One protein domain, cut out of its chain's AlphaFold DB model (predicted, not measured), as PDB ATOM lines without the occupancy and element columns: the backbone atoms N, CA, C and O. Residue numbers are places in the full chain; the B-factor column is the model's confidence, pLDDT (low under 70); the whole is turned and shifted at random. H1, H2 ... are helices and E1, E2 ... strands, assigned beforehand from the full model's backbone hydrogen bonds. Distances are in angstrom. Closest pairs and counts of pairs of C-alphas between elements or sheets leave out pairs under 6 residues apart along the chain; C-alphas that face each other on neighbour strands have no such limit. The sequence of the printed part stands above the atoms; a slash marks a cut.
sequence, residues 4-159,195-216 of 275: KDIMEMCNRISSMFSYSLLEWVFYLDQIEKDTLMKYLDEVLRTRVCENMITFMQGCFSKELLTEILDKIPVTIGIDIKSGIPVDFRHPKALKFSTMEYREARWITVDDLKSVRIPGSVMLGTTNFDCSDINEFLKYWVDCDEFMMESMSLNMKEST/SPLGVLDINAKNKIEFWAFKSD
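This is residues 4 to 159 and 195 to 216 of the 275 residues of the protein "FBA_2 domain-containing protein" of Caenorhabditis remanei (UniProt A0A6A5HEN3). The chain winds in stacked turns, like a short solenoid: strands E1 to E6 stand side by side in one wall, and between them the chain returns along the other side through H2, H3, the unnamed residues 81 to 98, H4 and H5. The hairpin E7 and E8 prolongs the wall beyond E6, while H1 lies at the opposite end, beyond E1. The 178 printed residues include five named helices and eight named strands, in the order H1 E1 H2 E2 H3 E3 E4 H4 E5 H5 E6 E7 E8. The mixed sheet has the order E1 E2 E3 E4 E5 E6 E8 E7, and the class is mixed, helices and strands. The whole is compact, with a radius of gyration of the C-alphas of 17.5 A and spans of 51 by 39 by 30 A.

The twisted sheet begins with edge strand E1, residues 22 to 27, parallel to E2, residues 51 to 56, with N 24 and O 52 at 2.9 A. E3, residues 77 to 80, is parallel to E2, with N 55 and O 79 at 2.8 A. E4, residues 99 to 103, is parallel to E3, with N 100 and O 78 at 2.8 A. E5, residues 120 to 125, is parallel to E4, with N 101 and O 122 at 2.8 A, and E6, residues 150 to 154, is parallel to E5, with N 123 and O 152 at 2.8 A. E8, residues 207 to 213, is antiparallel to E6, with N 210 and O 151 at 2.7 A, and forms a hairpin with edge strand E7, residues 197 to 202, with N 199 and O 211 at 2.8 A. H2, residues 33 to 45, and H5, residues 130 to 142, only graze the sheet. H3, residues 62 to 71, is close to H2 but not clearly touching, at a shallow tilt of 18 degrees, the same way; the C-alphas of Met 37 and Ile 68 are closest, 7.8 A apart. H4, residues 109 to 113, touches H5, the closest C-alphas being those of Val 109 and Asp 132, 6.1 A. H1, residues 4 to 16, is not on the sheet and only just apart from H2, at 8.3 A. E1 H2 E2, E2 H3 E3, E4 H4 E5 and E5 H5 E6 are strand-helix-strand units, parallel neighbour strands with a helix between, with right-handed crossovers. In H1 to H5 every O i to N i+4 pair is within hydrogen-bond range.

H1 begins at C-alpha 4 (-3.409, 105.240, 6.044) and is 18.4 A long. H2 and H5 each measure 18.6 A. E4 begins at C-alpha 99 (12.949, 90.883, 24.743). E8, 19.6 A long, ends at C-alpha 213 (22.332, 74.068, 22.477).

The C-alphas of Asp 5 and Asp 142 are farthest apart, 51.7 A. Residues 160 to 194 are not printed, and C-alphas 159 and 195 are 29.7 A apart across this cut, in the link from E6 to E7. The link from E3 to E4 is long, 18 residues. The mean pLDDT of the printed part is 91.1; residues 47 to 50 and 204 are under 70.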
ATOM      1  N   LYS A   4      -2.958 106.084   7.147       71.62
ATOM      2  CA  LYS A   4      -3.409 105.240   6.044       71.62
ATOM      3  C   LYS A   4      -2.309 105.030   5.003       71.62
ATOM      4  O   LYS A   4      -2.167 103.918   4.506       71.62
ATOM      5  N   ASP A   5      -1.516 106.063   4.720       77.88
ATOM      6  CA  ASP A   5      -0.413 105.977   3.758       77.88
ATOM      7  C   ASP A   5       0.701 105.054   4.272       77.88
ATOM      8  O   ASP A   5       1.258 104.277   3.498       77.88
ATOM      9  N   ILE A   6       0.996 105.100   5.580       75.44
ATOM     10  CA  ILE A   6       2.007 104.237   6.217       75.44
ATOM     11  C   ILE A   6       1.570 102.776   6.138       75.44
ATOM     12  O   ILE A   6       2.324 101.937   5.647       75.44
ATOM     13  N   MET A   7       0.338 102.474   6.551       74.75
ATOM     14  CA  MET A   7      -0.175 101.100   6.540       74.75
ATOM     15  C   MET A   7      -0.326 100.550   5.121       74.75
ATOM     16  O   MET A   7      -0.029  99.382   4.874       74.75
ATOM     17  N   GLU A   8      -0.749 101.379   4.164       80.88
ATOM     18  CA  GLU A   8      -0.819 100.979   2.758       80.88
ATOM     19  C   GLU A   8       0.575 100.690   2.187       80.88
ATOM     20  O   GLU A   8       0.755  99.695   1.482       80.88
ATOM     21  N   MET A   9       1.572 101.511   2.524       80.19
ATOM     22  CA  MET A   9       2.960 101.275   2.133       80.19
ATOM     23  C   MET A   9       3.498  99.975   2.741       80.19
ATOM     24  O   MET A   9       4.056  99.164   2.002       80.19
ATOM     25  N   CYS A  10       3.277  99.736   4.037       76.56
ATOM     26  CA  CYS A  10       3.660  98.490   4.702       76.56
ATOM     27  C   CYS A  10       3.006  97.281   4.031       76.56
ATOM     28  O   CYS A  10       3.714  96.371   3.621       76.56
ATOM     29  N   ASN A  11       1.690  97.307   3.798       77.25
ATOM     30  CA  ASN A  11       0.987  96.213   3.122       77.25
ATOM     31  C   ASN A  11       1.527  95.951   1.708       77.25
ATOM     32  O   ASN A  11       1.680  94.797   1.307       77.25
ATOM     33  N   ARG A  12       1.852  97.008   0.951       81.31
ATOM     34  CA  ARG A  12       2.463  96.873  -0.378       81.31
ATOM     35  C   ARG A  12       3.847  96.235  -0.292       81.31
ATOM     36  O   ARG A  12       4.088  95.264  -1.004       81.31
ATOM     37  N   ILE A  13       4.717  96.717   0.593       77.62
ATOM     38  CA  ILE A  13       6.054  96.137   0.805       77.62
ATOM     39  C   ILE A  13       5.925  94.670   1.226       77.62
ATOM     40  O   ILE A  13       6.547  93.801   0.620       77.62
ATOM     41  N   SER A  14       5.042  94.379   2.180       75.44
ATOM     42  CA  SER A  14       4.809  93.029   2.679       75.44
ATOM     43  C   SER A  14       4.256  92.070   1.623       75.44
ATOM     44  O   SER A  14       4.477  90.869   1.715       75.44
ATOM     45  N   SER A  15       3.542  92.582   0.616       78.94
ATOM     46  CA  SER A  15       3.068  91.786  -0.524       78.94
ATOM     47  C   SER A  15       4.151  91.509  -1.572       78.94
ATOM     48  O   SER A  15       4.014  90.584  -2.369       78.94
ATOM     49  N   MET A  16       5.212  92.321  -1.593       81.00
ATOM     50  CA  MET A  16       6.274  92.260  -2.598       81.00
ATOM     51  C   MET A  16       7.491  91.455  -2.143       81.00
ATOM     52  O   MET A  16       8.224  90.943  -2.988       81.00
ATOM     53  N   PHE A  17       7.715  91.347  -0.835       75.50
ATOM     54  CA  PHE A  17       8.889  90.692  -0.270       75.50
ATOM     55  C   PHE A  17       8.480  89.638   0.753       75.50
ATOM     56  O   PHE A  17       7.606  89.872   1.583       75.50
ATOM     57  N   SER A  18       9.166  88.496   0.731       74.62
ATOM     58  CA  SER A  18       9.219  87.604   1.886       74.62
ATOM     59  C   SER A  18      10.235  88.176   2.867       74.62
ATOM     60  O   SER A  18      11.386  88.403   2.495       74.62
ATOM     61  N   TYR A  19       9.824  88.417   4.102       73.25
ATOM     62  CA  TYR A  19      10.689  88.902   5.174       73.25
ATOM     63  C   TYR A  19      10.504  88.005   6.395       73.25
ATOM     64  O   TYR A  19       9.413  87.489   6.635       73.25
ATOM     65  N   SER A  20      11.597  87.789   7.124       72.25
ATOM     66  CA  SER A  20      11.608  86.992   8.351       72.25
ATOM     67  C   SER A  20      11.250  87.814   9.586       72.25
ATOM     68  O   SER A  20      10.805  87.236  10.558       72.25
ATOM     69  N   LEU A  21      11.419  89.142   9.549       78.31
ATOM     70  CA  LEU A  21      11.163  90.041  10.674       78.31
ATOM     71  C   LEU A  21      10.586  91.369  10.178       78.31
ATOM     72  O   LEU A  21      11.100  91.945   9.214       78.31
ATOM     73  N   LEU A  22       9.554  91.869  10.860       82.56
ATOM     74  CA  LEU A  22       9.053  93.235  10.694       82.56
ATOM     75  C   LEU A  22       9.163  93.994  12.018       82.56
ATOM     76  O   LEU A  22       8.552  93.619  13.016       82.56
ATOM     77  N   GLU A  23       9.925  95.086  12.015       87.88
ATOM     78  CA  GLU A  23      10.153  95.919  13.196       87.88
ATOM     79  C   GLU A  23       9.385  97.243  13.102       87.88
ATOM     80  O   GLU A  23       9.511  97.991  12.129       87.88
ATOM     81  N   TRP A  24       8.607  97.548  14.139       90.00
ATOM     82  CA  TRP A  24       7.893  98.815  14.288       90.00
ATOM     83  C   TRP A  24       8.573  99.680  15.336       90.00
ATOM     84  O   TRP A  24       8.600  99.321  16.509       90.00
ATOM     85  N   VAL A  25       9.082 100.842  14.924       93.62
ATOM     86  CA  VAL A  25       9.856 101.729  15.798       93.62
ATOM     87  C   VAL A  25       9.040 102.958  16.194       93.62
ATOM     88  O   VAL A  25       8.637 103.757  15.346       93.62
ATOM     89  N   PHE A  26       8.850 103.141  17.497       94.62
ATOM     90  CA  PHE A  26       8.178 104.282  18.109       94.62
ATOM     91  C   PHE A  26       9.187 105.166  18.844       94.62
ATOM     92  O   PHE A  26       9.903 104.697  19.725       94.62
ATOM     93  N   TYR A  27       9.214 106.459  18.518       95.44
ATOM     94  CA  TYR A  27      10.052 107.455  19.191       95.44
ATOM     95  C   TYR A  27       9.227 108.196  20.247       95.44
ATOM     96  O   TYR A  27       8.437 109.072  19.894       95.44
ATOM     97  N   LEU A  28       9.362 107.835  21.531       94.69
ATOM     98  CA  LEU A  28       8.447 108.300  22.589       94.69
ATOM     99  C   LEU A  28       8.497 109.809  22.838       94.69
ATOM    100  O   LEU A  28       7.509 110.392  23.270       94.69
ATOM    101  N   ASP A  29       9.637 110.446  22.584       94.06
ATOM    102  CA  ASP A  29       9.814 111.893  22.732       94.06
ATOM    103  C   ASP A  29       9.231 112.705  21.561       94.06
ATOM    104  O   ASP A  29       9.170 113.932  21.633       94.06
ATOM    105  N   GLN A  30       8.782 112.029  20.500       94.38
ATOM    106  CA  GLN A  30       8.258 112.635  19.272       94.38
ATOM    107  C   GLN A  30       6.790 112.289  19.002       94.38
ATOM    108  O   GLN A  30       6.228 112.746  18.005       94.38
ATOM    109  N   ILE A  31       6.157 111.482  19.858       91.38
ATOM    110  CA  ILE A  31       4.789 111.007  19.656       91.38
ATOM    111  C   ILE A  31       3.941 111.222  20.907       91.38
ATOM    112  O   ILE A  31       4.297 110.828  22.015       91.38
ATOM    113  N   GLU A  32       2.780 111.846  20.727       93.44
ATOM    114  CA  GLU A  32       1.805 111.993  21.805       93.44
ATOM    115  C   GLU A  32       1.178 110.640  22.158       93.44
ATOM    116  O   GLU A  32       0.954 109.803  21.280       93.44
ATOM    117  N   LYS A  33       0.831 110.448  23.437       93.50
ATOM    118  CA  LYS A  33       0.285 109.188  23.964       93.50
ATOM    119  C   LYS A  33      -0.882 108.643  23.132       93.50
ATOM    120  O   LYS A  33      -0.850 107.483  22.737       93.50
ATOM    121  N   ASP A  34      -1.899 109.455  22.855       93.56
ATOM    122  CA  ASP A  34      -3.094 108.982  22.142       93.56
ATOM    123  C   ASP A  34      -2.753 108.529  20.716       93.56
ATOM    124  O   ASP A  34      -3.258 107.518  20.225       93.56
ATOM    125  N   THR A  35      -1.826 109.242  20.074       91.94
ATOM    126  CA  THR A  35      -1.316 108.896  18.747       91.94
ATOM    127  C   THR A  35      -0.504 107.598  18.788       91.94
ATOM    128  O   THR A  35      -0.722 106.722  17.952       91.94
ATOM    129  N   LEU A  36       0.375 107.431  19.783       93.56
ATOM    130  CA  LEU A  36       1.132 106.198  20.025       93.56
ATOM    131  C   LEU A  36       0.198 104.997  20.167       93.56
ATOM    132  O   LEU A  36       0.355 104.006  19.456       93.56
ATOM    133  N   MET A  37      -0.788 105.096  21.061       94.44
ATOM    134  CA  MET A  37      -1.715 104.002  21.347       94.44
ATOM    135  C   MET A  37      -2.539 103.629  20.116       94.44
ATOM    136  O   MET A  37      -2.712 102.442  19.836       94.44
ATOM    137  N   LYS A  38      -2.963 104.626  19.332       91.31
ATOM    138  CA  LYS A  38      -3.675 104.406  18.072       91.31
ATOM    139  C   LYS A  38      -2.828 103.645  17.047       91.31
ATOM    140  O   LYS A  38      -3.312 102.679  16.461       91.31
ATOM    141  N   TYR A  39      -1.573 104.042  16.838       88.69
ATOM    142  CA  TYR A  39      -0.687 103.316  15.924       88.69
ATOM    143  C   TYR A  39      -0.359 101.917  16.442       88.69
ATOM    144  O   TYR A  39      -0.346 100.970  15.662       88.69
ATOM    145  N   LEU A  40      -0.158 101.759  17.751       91.31
ATOM    146  CA  LEU A  40       0.052 100.453  18.365       91.31
ATOM    147  C   LEU A  40      -1.158  99.530  18.151       91.31
ATOM    148  O   LEU A  40      -0.984  98.353  17.856       91.31
ATOM    149  N   ASP A  41      -2.389 100.036  18.277       90.31
ATOM    150  CA  ASP A  41      -3.607  99.304  17.901       90.31
ATOM    151  C   ASP A  41      -3.575  98.801  16.465       90.31
ATOM    152  O   ASP A  41      -3.906  97.643  16.214       90.31
ATOM    153  N   GLU A  42      -3.173  99.657  15.535       84.81
ATOM    154  CA  GLU A  42      -3.163  99.306  14.125       84.81
ATOM    155  C   GLU A  42      -2.069  98.284  13.796       84.81
ATOM    156  O   GLU A  42      -2.345  97.275  13.149       84.81
ATOM    157  N   VAL A  43      -0.864  98.464  14.342       85.00
ATOM    158  CA  VAL A  43       0.239  97.497  14.227       85.00
ATOM    159  C   VAL A  43      -0.181  96.125  14.744       85.00
ATOM    160  O   VAL A  43       0.003  95.121  14.059       85.00
ATOM    161  N   LEU A  44      -0.822  96.060  15.911       86.94
ATOM    162  CA  LEU A  44      -1.256  94.792  16.500       86.94
ATOM    163  C   LEU A  44      -2.385  94.101  15.713       86.94
ATOM    164  O   LEU A  44      -2.589  92.896  15.877       86.94
ATOM    165  N   ARG A  45      -3.113  94.817  14.842       83.00
ATOM    166  CA  ARG A  45      -4.076  94.206  13.904       83.00
ATOM    167  C   ARG A  45      -3.392  93.564  12.700       83.00
ATOM    168  O   ARG A  45      -3.985  92.677  12.079       83.00
ATOM    169  N   THR A  46      -2.171  93.981  12.366       71.31
ATOM    170  CA  THR A  46      -1.428  93.403  11.244       71.31
ATOM    171  C   THR A  46      -0.927  92.007  11.613       71.31
ATOM    172  O   THR A  46      -0.061  91.821  12.464       71.31
ATOM    173  N   ARG A  47      -1.530  90.981  11.002       58.88
ATOM    174  CA  ARG A  47      -1.194  89.567  11.235       58.88
ATOM    175  C   ARG A  47       0.038  89.162  10.435       58.88
ATOM    176  O   ARG A  47      -0.072  88.442   9.444       58.88
ATOM    177  N   VAL A  48       1.189  89.657  10.851       61.62
ATOM    178  CA  VAL A  48       2.461  89.394  10.188       61.62
ATOM    179  C   VAL A  48       3.339  88.516  11.083       61.62
ATOM    180  O   VAL A  48       3.293  88.638  12.307       61.62
ATOM    181  N   CYS A  49       4.067  87.575  10.473       53.19
ATOM    182  CA  CYS A  49       5.033  86.709  11.153       53.19
ATOM    183  C   CYS A  49       6.106  87.545  11.866       53.19
ATOM    184  O   CYS A  49       6.494  88.579  11.337       53.19
ATOM    185  N   GLU A  50       6.566  87.076  13.034       64.62
ATOM    186  CA  GLU A  50       7.697  87.634  13.804       64.62
ATOM    187  C   GLU A  50       7.761  89.174  13.777       64.62
ATOM    188  O   GLU A  50       8.603  89.798  13.133       64.62
ATOM    189  N   ASN A  51       6.816  89.800  14.480       80.56
ATOM    190  CA  ASN A  51       6.852  91.237  14.714       80.56
ATOM    191  C   ASN A  51       7.769  91.554  15.903       80.56
ATOM    192  O   ASN A  51       7.703  90.886  16.941       80.56
ATOM    193  N   MET A  52       8.552  92.621  15.767       89.81
ATOM    194  CA  MET A  52       9.275  93.278  16.855       89.81
ATOM    195  C   MET A  52       8.710  94.689  17.032       89.81
ATOM    196  O   MET A  52       8.506  95.408  16.050       89.81
ATOM    197  N   ILE A  53       8.423  95.092  18.267       94.31
ATOM    198  CA  ILE A  53       7.991  96.459  18.577       94.31
ATOM    199  C   ILE A  53       9.065  97.138  19.411       94.31
ATOM    200  O   ILE A  53       9.344  96.737  20.541       94.31
ATOM    201  N   THR A  54       9.607  98.214  18.858       96.25
ATOM    202  CA  THR A  54      10.740  98.937  19.409       96.25
ATOM    203  C   THR A  54      10.317 100.311  19.903       96.25
ATOM    204  O   THR A  54       9.713 101.091  19.170       96.25
ATOM    205  N   PHE A  55      10.677 100.646  21.137       97.56
ATOM    206  CA  PHE A  55      10.453 101.960  21.736       97.56
ATOM    207  C   PHE A  55      11.792 102.653  21.976       97.56
ATOM    208  O   PHE A  55      12.565 102.262  22.858       97.56
ATOM    209  N   MET A  56      12.056 103.721  21.229       96.94
ATOM    210  CA  MET A  56      13.283 104.511  21.295       96.94
ATOM    211  C   MET A  56      13.054 105.893  21.900       96.94
ATOM    212  O   MET A  56      12.017 106.514  21.680       96.94
ATOM    213  N   GLN A  57      14.106 106.407  22.543       94.00
ATOM    214  CA  GLN A  57      14.179 107.759  23.103       94.00
ATOM    215  C   GLN A  57      13.099 108.073  24.151       94.00
ATOM    216  O   GLN A  57      12.150 107.331  24.362       94.00
ATOM    217  N   GLY A  58      13.269 109.175  24.877       95.06
ATOM    218  CA  GLY A  58      12.354 109.533  25.959       95.06
ATOM    219  C   GLY A  58      12.355 108.538  27.131       95.06
ATOM    220  O   GLY A  58      13.236 107.685  27.276       95.06
ATOM    221  N   CYS A  59      11.378 108.702  28.022       95.00
ATOM    222  CA  CYS A  59      11.202 107.885  29.220       95.00
ATOM    223  C   CYS A  59       9.729 107.524  29.384       95.00
ATOM    224  O   CYS A  59       8.853 108.375  29.221       95.00
ATOM    225  N   PHE A  60       9.462 106.283  29.766       96.31
ATOM    226  CA  PHE A  60       8.124 105.851  30.125       96.31
ATOM    227  C   PHE A  60       7.729 106.329  31.524       96.31
ATOM    228  O   PHE A  60       8.521 106.261  32.466       96.31
ATOM    229  N   SER A  61       6.460 106.713  31.687       95.31
ATOM    230  CA  SER A  61       5.809 106.607  32.994       95.31
ATOM    231  C   SER A  61       5.431 105.149  33.268       95.31
ATOM    232  O   SER A  61       5.276 104.351  32.337       95.31
ATOM    233  N   LYS A  62       5.250 104.785  34.544       95.88
ATOM    234  CA  LYS A  62       4.821 103.424  34.908       95.88
ATOM    235  C   LYS A  62       3.467 103.084  34.299       95.88
ATOM    236  O   LYS A  62       3.268 101.962  33.844       95.88
ATOM    237  N   GLU A  63       2.556 104.053  34.283       96.88
ATOM    238  CA  GLU A  63       1.197 103.895  33.774       96.88
ATOM    239  C   GLU A  63       1.219 103.605  32.274       96.88
ATOM    240  O   GLU A  63       0.591 102.648  31.834       96.88
ATOM    241  N   LEU A  64       1.994 104.378  31.502       96.62
ATOM    242  CA  LEU A  64       2.089 104.192  30.056       96.62
ATOM    243  C   LEU A  64       2.746 102.855  29.700       96.62
ATOM    244  O   LEU A  64       2.239 102.139  28.841       96.62
ATOM    245  N   LEU A  65       3.851 102.499  30.365       97.06
ATOM    246  CA  LEU A  65       4.522 101.227  30.095       97.06
ATOM    247  C   LEU A  65       3.636 100.034  30.467       97.06
ATOM    248  O   LEU A  65       3.561  99.080  29.703       97.06
ATOM    249  N   THR A  66       2.927 100.105  31.597       97.56
ATOM    250  CA  THR A  66       1.950  99.073  31.990       97.56
ATOM    251  C   THR A  66       0.873  98.917  30.921       97.56
ATOM    252  O   THR A  66       0.651  97.811  30.438       97.56
ATOM    253  N   GLU A  67       0.265 100.024  30.488       97.56
ATOM    254  CA  GLU A  67      -0.786 100.024  29.464       97.56
ATOM    255  C   GLU A  67      -0.310  99.394  28.142       97.56
ATOM    256  O   GLU A  67      -1.029  98.604  27.528       97.56
ATOM    257  N   ILE A  68       0.926  99.685  27.728       96.56
ATOM    258  CA  ILE A  68       1.539  99.111  26.524       96.56
ATOM    259  C   ILE A  68       1.811  97.612  26.693       96.56
ATOM    260  O   ILE A  68       1.399  96.822  25.841       96.56
ATOM    261  N   LEU A  69       2.477  97.199  27.778       96.44
ATOM    262  CA  LEU A  69       2.818  95.790  28.010       96.44
ATOM    263  C   LEU A  69       1.577  94.918  28.216       96.44
ATOM    264  O   LEU A  69       1.602  93.728  27.899       96.44
ATOM    265  N   ASP A  70       0.483  95.482  28.727       96.94
ATOM    266  CA  ASP A  70      -0.776  94.757  28.839       96.94
ATOM    267  C   ASP A  70      -1.425  94.474  27.489       96.94
ATOM    268  O   ASP A  70      -2.074  93.434  27.323       96.94
ATOM    269  N   LYS A  71      -1.208  95.373  26.532       94.19
ATOM    270  CA  LYS A  71      -1.828  95.357  25.215       94.19
ATOM    271  C   LYS A  71      -1.074  94.502  24.201       94.19
ATOM    272  O   LYS A  71      -1.712  93.883  23.350       94.19
ATOM    273  N   ILE A  72       0.257  94.468  24.271       93.38
ATOM    274  CA  ILE A  72       1.084  93.688  23.341       93.38
ATOM    275  C   ILE A  72       0.965  92.188  23.682       93.38
ATOM    276  O   ILE A  72       1.222  91.790  24.822       93.38
ATOM    277  N   PRO A  73       0.587  91.324  22.721       92.75
ATOM    278  CA  PRO A  73       0.642  89.879  22.896       92.75
ATOM    279  C   PRO A  73       2.069  89.401  23.163       92.75
ATOM    280  O   PRO A  73       2.999  89.781  22.462       92.75
ATOM    281  N   VAL A  74       2.228  88.480  24.109       93.19
ATOM    282  CA  VAL A  74       3.537  87.911  24.474       93.19
ATOM    283  C   VAL A  74       4.213  87.120  23.346       93.19
ATOM    284  O   VAL A  74       5.387  86.800  23.427       93.19
ATOM    285  N   THR A  75       3.504  86.811  22.264       90.94
ATOM    286  CA  THR A  75       4.090  86.185  21.069       90.94
ATOM    287  C   THR A  75       4.909  87.161  20.216       90.94
ATOM    288  O   THR A  75       5.611  86.723  19.309       90.94
ATOM    289  N   ILE A  76       4.789  88.469  20.461       91.06
ATOM    290  CA  ILE A  76       5.509  89.537  19.757       91.06
ATOM    291  C   ILE A  76       6.789  89.869  20.525       91.06
ATOM    292  O   ILE A  76       6.776  89.899  21.756       91.06
ATOM    293  N   GLY A  77       7.875  90.132  19.798       93.50
ATOM    294  CA  GLY A  77       9.118  90.596  20.396       93.50
ATOM    295  C   GLY A  77       9.025  92.066  20.804       93.50
ATOM    296  O   GLY A  77       8.356  92.865  20.141       93.50
ATOM    297  N   ILE A  78       9.710  92.442  21.878       95.81
ATOM    298  CA  ILE A  78       9.804  93.842  22.302       95.81
ATOM    299  C   ILE A  78      11.256  94.292  22.425       95.81
ATOM    300  O   ILE A  78      12.104  93.547  22.908       95.81
ATOM    301  N   ASP A  79      11.521  95.538  22.052       96.62
ATOM    302  CA  ASP A  79      12.796  96.215  22.287       96.62
ATOM    303  C   ASP A  79      12.546  97.582  22.934       96.62
ATOM    304  O   ASP A  79      11.972  98.497  22.343       96.62
ATOM    305  N   ILE A  80      12.952  97.739  24.191       97.50
ATOM    306  CA  ILE A  80      12.801  98.982  24.942       97.50
ATOM    307  C   ILE A  80      14.166  99.637  25.138       97.50
ATOM    308  O   ILE A  80      14.877  99.411  26.123       97.50
ATOM    309  N   LYS A  81      14.490 100.546  24.213       97.44
ATOM    310  CA  LYS A  81      15.656 101.447  24.273       97.44
ATOM    311  C   LYS A  81      15.392 102.735  25.055       97.44
ATOM    312  O   LYS A  81      16.326 103.495  25.330       97.44
ATOM    313  N   SER A  82      14.124 102.986  25.367       96.75
ATOM    314  CA  SER A  82      13.637 104.131  26.141       96.75
ATOM    315  C   SER A  82      13.857 103.937  27.642       96.75
ATOM    316  O   SER A  82      14.002 102.811  28.114       96.75
ATOM    317  N   GLY A  83      13.865 105.028  28.411       95.88
ATOM    318  CA  GLY A  83      14.022 104.956  29.866       95.88
ATOM    319  C   GLY A  83      12.850 104.236  30.544       95.88
ATOM    320  O   GLY A  83      11.690 104.548  30.266       95.88
ATOM    321  N   ILE A  84      13.155 103.310  31.456       95.94
ATOM    322  CA  ILE A  84      12.180 102.590  32.289       95.94
ATOM    323  C   ILE A  84      12.351 103.033  33.751       95.94
ATOM    324  O   ILE A  84      13.489 103.153  34.214       95.94
ATOM    325  N   PRO A  85      11.261 103.266  34.508       92.75
ATOM    326  CA  PRO A  85      11.351 103.525  35.943       92.75
ATOM    327  C   PRO A  85      12.061 102.384  36.694       92.75
ATOM    328  O   PRO A  85      11.736 101.215  36.512       92.75
ATOM    329  N   VAL A  86      13.009 102.715  37.574       87.31
ATOM    330  CA  VAL A  86      13.889 101.732  38.248       87.31
ATOM    331  C   VAL A  86      13.162 100.741  39.164       87.31
ATOM    332  O   VAL A  86      13.669  99.661  39.444       87.31
ATOM    333  N   ASP A  87      11.977 101.102  39.639       90.19
ATOM    334  CA  ASP A  87      11.113 100.293  40.498       90.19
ATOM    335  C   ASP A  87       9.891  99.752  39.733       90.19
ATOM    336  O   ASP A  87       8.869  99.397  40.324       90.19
ATOM    337  N   PHE A  88       9.972  99.713  38.399       93.81
ATOM    338  CA  PHE A  88       8.944  99.123  37.556       93.81
ATOM    339  C   PHE A  88       8.877  97.604  37.746       93.81
ATOM    340  O   PHE A  88       9.894  96.915  37.853       93.81
ATOM    341  N   ARG A  89       7.655  97.072  37.778       92.19
ATOM    342  CA  ARG A  89       7.366  95.638  37.838       92.19
ATOM    343  C   ARG A  89       6.130  95.359  37.008       92.19
ATOM    344  O   ARG A  89       5.139  96.075  37.128       92.19
ATOM    345  N   HIS A  90       6.179  94.304  36.202       95.19
ATOM    346  CA  HIS A  90       5.036  93.903  35.398       95.19
ATOM    347  C   HIS A  90       5.019  92.387  35.141       95.19
ATOM    348  O   HIS A  90       6.028  91.849  34.680       95.19
ATOM    349  N   PRO A  91       3.885  91.686  35.344       92.69
ATOM    350  CA  PRO A  91       3.807  90.224  35.207       92.69
ATOM    351  C   PRO A  91       4.113  89.661  33.813       92.69
ATOM    352  O   PRO A  91       4.333  88.456  33.683       92.69
ATOM    353  N   LYS A  92       4.052  90.498  32.767       94.81
ATOM    354  CA  LYS A  92       4.358  90.117  31.374       94.81
ATOM    355  C   LYS A  92       5.748  90.532  30.900       94.81
ATOM    356  O   LYS A  92       6.128  90.111  29.818       94.81
ATOM    357  N   ALA A  93       6.489  91.348  31.655       94.00
ATOM    358  CA  ALA A  93       7.706  91.970  31.125       94.00
ATOM    359  C   ALA A  93       8.735  90.939  30.628       94.00
ATOM    360  O   ALA A  93       9.347  91.134  29.590       94.00
ATOM    361  N   LEU A  94       8.836  89.788  31.292       95.69
ATOM    362  CA  LEU A  94       9.755  88.718  30.899       95.69
ATOM    363  C   LEU A  94       9.071  87.524  30.220       95.69
ATOM    364  O   LEU A  94       9.520  86.389  30.344       95.69
ATOM    365  N   LYS A  95       7.945  87.762  29.537       96.31
ATOM    366  CA  LYS A  95       7.162  86.704  28.873       96.31
ATOM    367  C   LYS A  95       7.067  86.855  27.361       96.31
ATOM    368  O   LYS A  95       6.493  85.981  26.724       96.31
ATOM    369  N   PHE A  96       7.584  87.948  26.803       95.44
ATOM    370  CA  PHE A  96       7.599  88.182  25.360       95.44
ATOM    371  C   PHE A  96       8.527  87.192  24.648       95.44
ATOM    372  O   PHE A  96       9.515  86.756  25.232       95.44
ATOM    373  N   SER A  97       8.209  86.837  23.402       92.81
ATOM    374  CA  SER A  97       8.925  85.808  22.633       92.81
ATOM    375  C   SER A  97      10.419  86.095  22.522       92.81
ATOM    376  O   SER A  97      11.218  85.180  22.688       92.81
ATOM    377  N   THR A  98      10.759  87.369  22.335       94.06
ATOM    378  CA  THR A  98      12.102  87.941  22.446       94.06
ATOM    379  C   THR A  98      11.985  89.287  23.153       94.06
ATOM    380  O   THR A  98      11.015  90.021  22.946       94.06
ATOM    381  N   MET A  99      12.957  89.629  23.993       95.56
ATOM    382  CA  MET A  99      12.949  90.883  24.743       95.56
ATOM    383  C   MET A  99      14.324  91.541  24.757       95.56
ATOM    384  O   MET A  99      15.316  90.908  25.107       95.56
ATOM    385  N   GLU A 100      14.361  92.831  24.441       96.94
ATOM    386  CA  GLU A 100      15.514  93.698  24.641       96.94
ATOM    387  C   GLU A 100      15.137  94.846  25.583       96.94
ATOM    388  O   GLU A 100      14.142  95.543  25.394       96.94
ATOM    389  N   TYR A 101      15.926  95.031  26.636       97.44
ATOM    390  CA  TYR A 101      15.759  96.102  27.611       97.44
ATOM    391  C   TYR A 101      17.079  96.833  27.773       97.44
ATOM    392  O   TYR A 101      17.993  96.327  28.422       97.44
ATOM    393  N   ARG A 102      17.193  98.055  27.243       96.00
ATOM    394  CA  ARG A 102      18.413  98.858  27.421       96.00
ATOM    395  C   ARG A 102      18.660  99.195  28.890       96.00
ATOM    396  O   ARG A 102      19.799  99.136  29.340       96.00
ATOM    397  N   GLU A 103      17.608  99.558  29.617       94.62
ATOM    398  CA  GLU A 103      17.641  99.764  31.065       94.62
ATOM    399  C   GLU A 103      16.974  98.574  31.758       94.62
ATOM    400  O   GLU A 103      15.751  98.419  31.720       94.62
ATOM    401  N   ALA A 104      17.790  97.734  32.385       95.56
ATOM    402  CA  ALA A 104      17.392  96.456  32.959       95.56
ATOM    403  C   ALA A 104      17.774  96.331  34.444       95.56
ATOM    404  O   ALA A 104      17.620  95.261  35.024       95.56
ATOM    405  N   ARG A 105      18.216  97.410  35.113       95.19
ATOM    406  CA  ARG A 105      18.562  97.390  36.553       95.19
ATOM    407  C   ARG A 105      17.397  97.049  37.473       95.19
ATOM    408  O   ARG A 105      17.613  96.706  38.633       95.19
ATOM    409  N   TRP A 106      16.177  97.170  36.969       93.88
ATOM    410  CA  TRP A 106      14.983  96.765  37.685       93.88
ATOM    411  C   TRP A 106      14.814  95.236  37.694       93.88
ATOM    412  O   TRP A 106      14.159  94.743  38.600       93.88
ATOM    413  N   ILE A 107      15.412  94.478  36.771       95.12
ATOM    414  CA  ILE A 107      15.300  93.011  36.706       95.12
ATOM    415  C   ILE A 107      16.223  92.364  37.749       95.12
ATOM    416  O   ILE A 107      17.375  92.766  37.905       95.12
ATOM    417  N   THR A 108      15.707  91.362  38.460       95.44
ATOM    418  CA  THR A 108      16.451  90.559  39.448       95.44
ATOM    419  C   THR A 108      16.802  89.171  38.912       95.44
ATOM    420  O   THR A 108      16.302  88.747  37.869       95.44
ATOM    421  N   VAL A 109      17.648  88.431  39.636       97.44
ATOM    422  CA  VAL A 109      18.006  87.057  39.253       97.44
ATOM    423  C   VAL A 109      16.791  86.128  39.329       97.44
ATOM    424  O   VAL A 109      16.616  85.272  38.470       97.44
ATOM    425  N   ASP A 110      15.887  86.344  40.288       96.75
ATOM    426  CA  ASP A 110      14.641  85.576  40.398       96.75
ATOM    427  C   ASP A 110      13.686  85.855  39.235       96.75
ATOM    428  O   ASP A 110      13.038  84.935  38.729       96.75
ATOM    429  N   ASP A 111      13.649  87.101  38.755       95.88
ATOM    430  CA  ASP A 111      12.903  87.443  37.548       95.88
ATOM    431  C   ASP A 111      13.465  86.664  36.335       95.88
ATOM    432  O   ASP A 111      12.691  86.063  35.587       95.88
ATOM    433  N   LEU A 112      14.797  86.576  36.185       95.94
ATOM    434  CA  LEU A 112      15.446  85.774  35.133       95.94
ATOM    435  C   LEU A 112      15.146  84.272  35.243       95.94
ATOM    436  O   LEU A 112      14.863  83.627  34.233       95.94
ATOM    437  N   LYS A 113      15.148  83.704  36.455       96.25
ATOM    438  CA  LYS A 113      14.805  82.285  36.681       96.25
ATOM    439  C   LYS A 113      13.378  81.941  36.251       96.25
ATOM    440  O   LYS A 113      13.095  80.787  35.929       96.25
ATOM    441  N   SER A 114      12.480  82.925  36.228       95.50
ATOM    442  CA  SER A 114      11.080  82.740  35.828       95.50
ATOM    443  C   SER A 114      10.847  82.714  34.310       95.50
ATOM    444  O   SER A 114       9.740  82.398  33.868       95.50
ATOM    445  N   VAL A 115      11.865  83.043  33.508       96.44
ATOM    446  CA  VAL A 115      11.758  83.125  32.045       96.44
ATOM    447  C   VAL A 115      11.485  81.744  31.448       96.44
ATOM    448  O   VAL A 115      12.194  80.781  31.741       96.44
ATOM    449  N   ARG A 116      10.450  81.665  30.605       95.56
ATOM    450  CA  ARG A 116      10.050  80.484  29.822       95.56
ATOM    451  C   ARG A 116       9.580  80.943  28.447       95.56
ATOM    452  O   ARG A 116       8.378  81.062  28.203       95.56
ATOM    453  N   ILE A 117      10.525  81.303  27.588       94.88
ATOM    454  CA  ILE A 117      10.247  81.888  26.270       94.88
ATOM    455  C   ILE A 117      10.990  81.108  25.187       94.88
ATOM    456  O   ILE A 117      12.044  80.552  25.475       94.88
ATOM    457  N   PRO A 118      10.481  81.069  23.946       90.50
ATOM    458  CA  PRO A 118      11.179  80.399  22.858       90.50
ATOM    459  C   PRO A 118      12.427  81.160  22.400       90.50
ATOM    460  O   PRO A 118      13.364  80.519  21.975       90.50
ATOM    461  N   GLY A 119      12.457  82.493  22.480       92.50
ATOM    462  CA  GLY A 119      13.550  83.294  21.932       92.50
ATOM    463  C   GLY A 119      14.549  83.772  22.982       92.50
ATOM    464  O   GLY A 119      14.974  83.024  23.867       92.50
ATOM    465  N   SER A 120      14.932  85.044  22.857       95.25
ATOM    466  CA  SER A 120      16.131  85.586  23.504       95.25
ATOM    467  C   SER A 120      15.840  86.695  24.513       95.25
ATOM    468  O   SER A 120      14.938  87.514  24.319       95.25
ATOM    469  N   VAL A 121      16.666  86.766  25.558       97.75
ATOM    470  CA  VAL A 121      16.641  87.829  26.576       97.75
ATOM    471  C   VAL A 121      17.890  88.703  26.457       97.75
ATOM    472  O   VAL A 121      19.002  88.249  26.705       97.75
ATOM    473  N   MET A 122      17.729  89.977  26.108       97.62
ATOM    474  CA  MET A 122      18.830  90.930  25.942       97.62
ATOM    475  C   MET A 122      18.707  92.076  26.944       97.62
ATOM    476  O   MET A 122      17.819  92.919  26.852       97.62
ATOM    477  N   LEU A 123      19.609  92.125  27.916       97.31
ATOM    478  CA  LEU A 123      19.607  93.119  28.981       97.31
ATOM    479  C   LEU A 123      20.813  94.054  28.836       97.31
ATOM    480  O   LEU A 123      21.966  93.642  28.885       97.31
ATOM    481  N   GLY A 124      20.552  95.341  28.650       95.19
ATOM    482  CA  GLY A 124      21.568  96.376  28.532       95.19
ATOM    483  C   GLY A 124      22.271  96.616  29.865       95.19
ATOM    484  O   GLY A 124      23.149  95.857  30.261       95.19
ATOM    485  N   THR A 125      21.926  97.697  30.551       93.69
ATOM    486  CA  THR A 125      22.481  98.029  31.866       93.69
ATOM    487  C   THR A 125      21.763  97.228  32.950       93.69
ATOM    488  O   THR A 125      20.550  97.357  33.096       93.69
ATOM    489  N   THR A 126      22.499  96.438  33.736       95.62
ATOM    490  CA  THR A 126      21.938  95.614  34.824       95.62
ATOM    491  C   THR A 126      22.608  95.898  36.170       95.62
ATOM    492  O   THR A 126      23.554  96.683  36.259       95.62
ATOM    493  N   ASN A 127      22.095  95.269  37.230       95.88
ATOM    494  CA  ASN A 127      22.730  95.239  38.548       95.88
ATOM    495  C   ASN A 127      23.450  93.910  38.834       95.88
ATOM    496  O   ASN A 127      23.927  93.743  39.953       95.88
ATOM    497  N   PHE A 128      23.557  93.016  37.844       97.19
ATOM    498  CA  PHE A 128      24.090  91.673  38.044       97.19
ATOM    499  C   PHE A 128      25.592  91.667  38.315       97.19
ATOM    500  O   PHE A 128      26.376  92.315  37.607       97.19
ATOM    501  N   ASP A 129      25.992  90.900  39.319       96.00
ATOM    502  CA  ASP A 129      27.381  90.562  39.601       96.00
ATOM    503  C   ASP A 129      27.667  89.063  39.387       96.00
ATOM    504  O   ASP A 129      26.828  88.299  38.912       96.00
ATOM    505  N   CYS A 130      28.904  88.637  39.654       96.06
ATOM    506  CA  CYS A 130      29.316  87.250  39.440       96.06
ATOM    507  C   CYS A 130      28.505  86.238  40.263       96.06
ATOM    508  O   CYS A 130      28.338  85.104  39.811       96.06
ATOM    509  N   SER A 131      28.015  86.624  41.443       97.50
ATOM    510  CA  SER A 131      27.198  85.760  42.294       97.50
ATOM    511  C   SER A 131      25.804  85.574  41.706       97.50
ATOM    512  O   SER A 131      25.325  84.443  41.671       97.50
ATOM    513  N   ASP A 132      25.208  86.629  41.147       98.19
ATOM    514  CA  ASP A 132      23.924  86.513  40.447       98.19
ATOM    515  C   ASP A 132      24.014  85.569  39.235       98.19
ATOM    516  O   ASP A 132      23.122  84.752  39.002       98.19
ATOM    517  N   ILE A 133      25.112  85.636  38.469       97.44
ATOM    518  CA  ILE A 133      25.330  84.733  37.325       97.44
ATOM    519  C   ILE A 133      25.519  83.286  37.789       97.44
ATOM    520  O   ILE A 133      24.940  82.382  37.188       97.44
ATOM    521  N   ASN A 134      26.277  83.050  38.864       97.81
ATOM    522  CA  ASN A 134      26.399  81.713  39.455       97.81
ATOM    523  C   ASN A 134      25.034  81.161  39.888       97.81
ATOM    524  O   ASN A 134      24.705  80.011  39.598       97.81
ATOM    525  N   GLU A 135      24.227  81.989  40.549       98.44
ATOM    526  CA  GLU A 135      22.896  81.617  41.015       98.44
ATOM    527  C   GLU A 135      21.949  81.285  39.852       98.44
ATOM    528  O   GLU A 135      21.230  80.282  39.907       98.44
ATOM    529  N   PHE A 136      21.988  82.071  38.773       98.06
ATOM    530  CA  PHE A 136      21.264  81.766  37.540       98.06
ATOM    531  C   PHE A 136      21.715  80.436  36.920       98.06
ATOM    532  O   PHE A 136      20.872  79.596  36.613       98.06
ATOM    533  N   LEU A 137      23.024  80.211  36.766       97.56
ATOM    534  CA  LEU A 137      23.557  78.992  36.147       97.56
ATOM    535  C   LEU A 137      23.210  77.736  36.951       97.56
ATOM    536  O   LEU A 137      22.812  76.732  36.366       97.56
ATOM    537  N   LYS A 138      23.307  77.796  38.283       97.44
ATOM    538  CA  LYS A 138      22.878  76.705  39.173       97.44
ATOM    539  C   LYS A 138      21.406  76.370  38.966       97.44
ATOM    540  O   LYS A 138      21.062  75.199  38.827       97.44
ATOM    541  N   TYR A 139      20.555  77.392  38.896       97.38
ATOM    542  CA  TYR A 139      19.137  77.191  38.616       97.38
ATOM    543  C   TYR A 139      18.912  76.581  37.229       97.38
ATOM    544  O   TYR A 139      18.161  75.619  37.112       97.38
ATOM    545  N   TRP A 140      19.578  77.098  36.192       96.81
ATOM    546  CA  TRP A 140      19.447  76.590  34.824       96.81
ATOM    547  C   TRP A 140      19.856  75.116  34.718       96.81
ATOM    548  O   TRP A 140      19.136  74.323  34.119       96.81
ATOM    549  N   VAL A 141      20.967  74.729  35.359       95.69
ATOM    550  CA  VAL A 141      21.454  73.339  35.397       95.69
ATOM    551  C   VAL A 141      20.440  72.393  36.051       95.69
ATOM    552  O   VAL A 141      20.310  71.244  35.623       95.69
ATOM    553  N   ASP A 142      19.721  72.860  37.071       94.62
ATOM    554  CA  ASP A 142      18.746  72.058  37.817       94.62
ATOM    555  C   ASP A 142      17.325  72.109  37.228       94.62
ATOM    556  O   ASP A 142      16.482  71.284  37.590       94.62
ATOM    557  N   CYS A 143      17.056  73.046  36.318       92.62
ATOM    558  CA  CYS A 143      15.752  73.229  35.695       92.62
ATOM    559  C   CYS A 143      15.414  72.055  34.759       92.62
ATOM    560  O   CYS A 143      16.234  71.601  33.960       92.62
ATOM    561  N   ASP A 144      14.187  71.549  34.857       90.19
ATOM    562  CA  ASP A 144      13.637  70.485  34.007       90.19
ATOM    563  C   ASP A 144      12.842  71.018  32.806       90.19
ATOM    564  O   ASP A 144      12.442  70.249  31.930       90.19
ATOM    565  N   GLU A 145      12.649  72.333  32.742       91.25
ATOM    566  CA  GLU A 145      11.957  73.034  31.671       91.25
ATOM    567  C   GLU A 145      12.925  73.854  30.814       91.25
ATOM    568  O   GLU A 145      13.912  74.411  31.299       91.25
ATOM    569  N   PHE A 146      12.590  74.001  29.532       91.62
ATOM    570  CA  PHE A 146      13.276  74.931  28.647       91.62
ATOM    571  C   PHE A 146      13.036  76.383  29.091       91.62
ATOM    572  O   PHE A 146      11.891  76.827  29.193       91.62
ATOM    573  N   MET A 147      14.118  77.125  29.342       94.50
ATOM    574  CA  MET A 147      14.040  78.513  29.811       94.50
ATOM    575  C   MET A 147      14.026  79.534  28.670       94.50
ATOM    576  O   MET A 147      13.122  80.366  28.609       94.50
ATOM    577  N   MET A 148      15.041  79.499  27.804       95.00
ATOM    578  CA  MET A 148      15.246  80.425  26.684       95.00
ATOM    579  C   MET A 148      16.328  79.887  25.740       95.00
ATOM    580  O   MET A 148      17.184  79.114  26.177       95.00
ATOM    581  N   GLU A 149      16.319  80.317  24.474       94.88
ATOM    582  CA  GLU A 149      17.361  79.963  23.493       94.88
ATOM    583  C   GLU A 149      18.684  80.653  23.824       94.88
ATOM    584  O   GLU A 149      19.753  80.038  23.783       94.88
ATOM    585  N   SER A 150      18.617  81.942  24.166       96.62
ATOM    586  CA  SER A 150      19.803  82.712  24.514       96.62
ATOM    587  C   SER A 150      19.522  83.871  25.463       96.62
ATOM    588  O   SER A 150      18.410  84.397  25.553       96.62
ATOM    589  N   MET A 151      20.569  84.292  26.158       97.25
ATOM    590  CA  MET A 151      20.585  85.465  27.010       97.25
ATOM    591  C   MET A 151      21.855  86.267  26.744       97.25
ATOM    592  O   MET A 151      22.942  85.716  26.636       97.25
ATOM    593  N   SER A 152      21.742  87.584  26.687       96.56
ATOM    594  CA  SER A 152      22.880  88.497  26.651       96.56
ATOM    595  C   SER A 152      22.652  89.574  27.692       96.56
ATOM    596  O   SER A 152      21.612  90.227  27.665       96.56
ATOM    597  N   LEU A 153      23.623  89.824  28.563       96.38
ATOM    598  CA  LEU A 153      23.543  90.927  29.513       96.38
ATOM    599  C   LEU A 153      24.878  91.638  29.705       96.38
ATOM    600  O   LEU A 153      25.933  91.014  29.604       96.38
ATOM    601  N   ASN A 154      24.854  92.937  30.013       94.81
ATOM    602  CA  ASN A 154      26.036  93.589  30.582       94.81
ATOM    603  C   ASN A 154      25.962  93.503  32.100       94.81
ATOM    604  O   ASN A 154      24.936  93.833  32.699       94.81
ATOM    605  N   MET A 155      27.065  93.092  32.715       94.31
ATOM    606  CA  MET A 155      27.203  93.090  34.166       94.31
ATOM    607  C   MET A 155      27.091  94.514  34.713       94.31
ATOM    608  O   MET A 155      27.279  95.502  33.993       94.31
ATOM    609  N   LYS A 156      26.845  94.617  36.017       94.81
ATOM    610  CA  LYS A 156      26.903  95.881  36.747       94.81
ATOM    611  C   LYS A 156      28.202  96.632  36.444       94.81
ATOM    612  O   LYS A 156      29.286  96.051  36.351       94.81
ATOM    613  N   GLU A 157      28.084  97.949  36.298       89.75
ATOM    614  CA  GLU A 157      29.231  98.817  36.046       89.75
ATOM    615  C   GLU A 157      30.325  98.602  37.099       89.75
ATOM    616  O   GLU A 157      30.057  98.524  38.297       89.75
ATOM    617  N   SER A 158      31.577  98.552  36.642       89.00
ATOM    618  CA  SER A 158      32.762  98.293  37.477       89.00
ATOM    619  C   SER A 158      32.855  96.893  38.100       89.00
ATOM    620  O   SER A 158      33.776  96.656  38.883       89.00
ATOM    621  N   THR A 159      31.975  95.947  37.750       91.00
ATOM    622  CA  THR A 159      32.163  94.541  38.131       91.00
ATOM    623  C   THR A 159      33.469  94.014  37.542       91.00
ATOM    624  O   THR A 159      33.724  94.125  36.342       91.00
ATOM    625  N   SER A 195      17.626  70.980  24.325       89.69
ATOM    626  CA  SER A 195      18.869  71.754  24.415       89.69
ATOM    627  C   SER A 195      19.502  71.672  25.816       89.69
ATOM    628  O   SER A 195      19.376  72.612  26.602       89.69
ATOM    629  N   PRO A 196      20.141  70.542  26.183       94.00
ATOM    630  CA  PRO A 196      20.679  70.316  27.527       94.00
ATOM    631  C   PRO A 196      22.069  70.929  27.769       94.00
ATOM    632  O   PRO A 196      22.592  70.812  28.881       94.00
ATOM    633  N   LEU A 197      22.698  71.528  26.754       95.81
ATOM    634  CA  LEU A 197      24.035  72.114  26.853       95.81
ATOM    635  C   LEU A 197      23.947  73.638  26.968       95.81
ATOM    636  O   LEU A 197      23.483  74.298  26.045       95.81
ATOM    637  N   GLY A 198      24.434  74.193  28.074       96.44
ATOM    638  CA  GLY A 198      24.563  75.632  28.278       96.44
ATOM    639  C   GLY A 198      25.977  76.098  27.945       96.44
ATOM    640  O   GLY A 198      26.948  75.511  28.427       96.44
ATOM    641  N   VAL A 199      26.097  77.158  27.152       95.81
ATOM    642  CA  VAL A 199      27.373  77.797  26.801       95.81
ATOM    643  C   VAL A 199      27.342  79.225  27.296       95.81
ATOM    644  O   VAL A 199      26.466  79.981  26.896       95.81
ATOM    645  N   LEU A 200      28.283  79.580  28.159       95.75
ATOM    646  CA  LEU A 200      28.466  80.917  28.698       95.75
ATOM    647  C   LEU A 200      29.765  81.512  28.152       95.75
ATOM    648  O   LEU A 200      30.857  81.030  28.465       95.75
ATOM    649  N   ASP A 201      29.637  82.615  27.427       93.31
ATOM    650  CA  ASP A 201      30.755  83.404  26.937       93.31
ATOM    651  C   ASP A 201      30.912  84.665  27.774       93.31
ATOM    652  O   ASP A 201      29.975  85.440  27.996       93.31
ATOM    653  N   ILE A 202      32.143  84.887  28.220       87.62
ATOM    654  CA  ILE A 202      32.518  86.089  28.955       87.62
ATOM    655  C   ILE A 202      33.470  86.892  28.081       87.62
ATOM    656  O   ILE A 202      34.638  86.525  27.905       87.62
ATOM    657  N   ASN A 203      32.986  88.016  27.560       80.94
ATOM    658  CA  ASN A 203      33.813  88.896  26.746       80.94
ATOM    659  C   ASN A 203      34.516  89.981  27.578       80.94
ATOM    660  O   ASN A 203      34.163  90.287  28.718       80.94
ATOM    661  N   ALA A 204      35.516  90.616  26.965       69.81
ATOM    662  CA  ALA A 204      36.360  91.622  27.612       69.81
ATOM    663  C   ALA A 204      35.623  92.909  28.045       69.81
ATOM    664  O   ALA A 204      36.214  93.745  28.724       69.81
ATOM    665  N   LYS A 205      34.359  93.102  27.648       75.69
ATOM    666  CA  LYS A 205      33.557  94.295  27.973       75.69
ATOM    667  C   LYS A 205      32.581  94.057  29.126       75.69
ATOM    668  O   LYS A 205      31.626  94.814  29.261       75.69
ATOM    669  N   ASN A 206      32.804  93.022  29.941       82.06
ATOM    670  CA  ASN A 206      31.878  92.597  30.995       82.06
ATOM    671  C   ASN A 206      30.470  92.281  30.463       82.06
ATOM    672  O   ASN A 206      29.481  92.432  31.183       82.06
ATOM    673  N   LYS A 207      30.371  91.864  29.200       90.31
ATOM    674  CA  LYS A 207      29.139  91.328  28.642       90.31
ATOM    675  C   LYS A 207      29.202  89.806  28.724       90.31
ATOM    676  O   LYS A 207      30.204  89.191  28.352       90.31
ATOM    677  N   ILE A 208      28.127  89.255  29.262       93.31
ATOM    678  CA  ILE A 208      27.864  87.833  29.389       93.31
ATOM    679  C   ILE A 208      26.900  87.456  28.282       93.31
ATOM    680  O   ILE A 208      25.876  88.116  28.097       93.31
ATOM    681  N   GLU A 209      27.223  86.393  27.568       95.50
ATOM    682  CA  GLU A 209      26.318  85.773  26.618       95.50
ATOM    683  C   GLU A 209      26.136  84.313  27.020       95.50
ATOM    684  O   GLU A 209      27.070  83.663  27.478       95.50
ATOM    685  N   PHE A 210      24.908  83.827  26.936       97.06
ATOM    686  CA  PHE A 210      24.532  82.474  27.289       97.06
ATOM    687  C   PHE A 210      23.649  81.899  26.188       97.06
ATOM    688  O   PHE A 210      22.723  82.571  25.736       97.06
ATOM    689  N   TRP A 211      23.888  80.654  25.800       96.50
ATOM    690  CA  TRP A 211      23.083  79.938  24.812       96.50
ATOM    691  C   TRP A 211      22.796  78.518  25.273       96.50
ATOM    692  O   TRP A 211      23.648  77.875  25.889       96.50
ATOM    693  N   ALA A 212      21.608  78.028  24.932       95.50
ATOM    694  CA  ALA A 212      21.225  76.637  25.113       95.50
ATOM    695  C   ALA A 212      21.280  75.904  23.764       95.50
ATOM    696  O   ALA A 212      20.549  76.241  22.835       95.50
ATOM    697  N   PHE A 213      22.115  74.873  23.677       94.50
ATOM    698  CA  PHE A 213      22.332  74.068  22.477       94.50
ATOM    699  C   PHE A 213      21.914  72.617  22.676       94.50
ATOM    700  O   PHE A 213      21.882  72.093  23.800       94.50
ATOM    701  N   LYS A 214      21.653  71.945  21.556       92.88
ATOM    702  CA  LYS A 214      21.482  70.493  21.523       92.88
ATOM    703  C   LYS A 214      22.810  69.800  21.817       92.88
ATOM    704  O   LYS A 214      23.894  70.332  21.579       92.88
ATOM    705  N   SER A 215      22.736  68.575  22.329       90.44
ATOM    706  CA  SER A 215      23.932  67.803  22.693       90.44
ATOM    707  C   SER A 215      24.812  67.428  21.493       90.44
ATOM    708  O   SER A 215      26.008  67.202  21.658       90.44
ATOM    709  N   ASP A 216      24.238  67.319  20.294       90.62
ATOM    710  CA  ASP A 216      24.949  66.921  19.075       90.62
ATOM    711  C   ASP A 216      25.729  68.070  18.420       90.62
ATOM    712  O   ASP A 216      26.759  67.812  17.793       90.62
TER     713      ASP A 216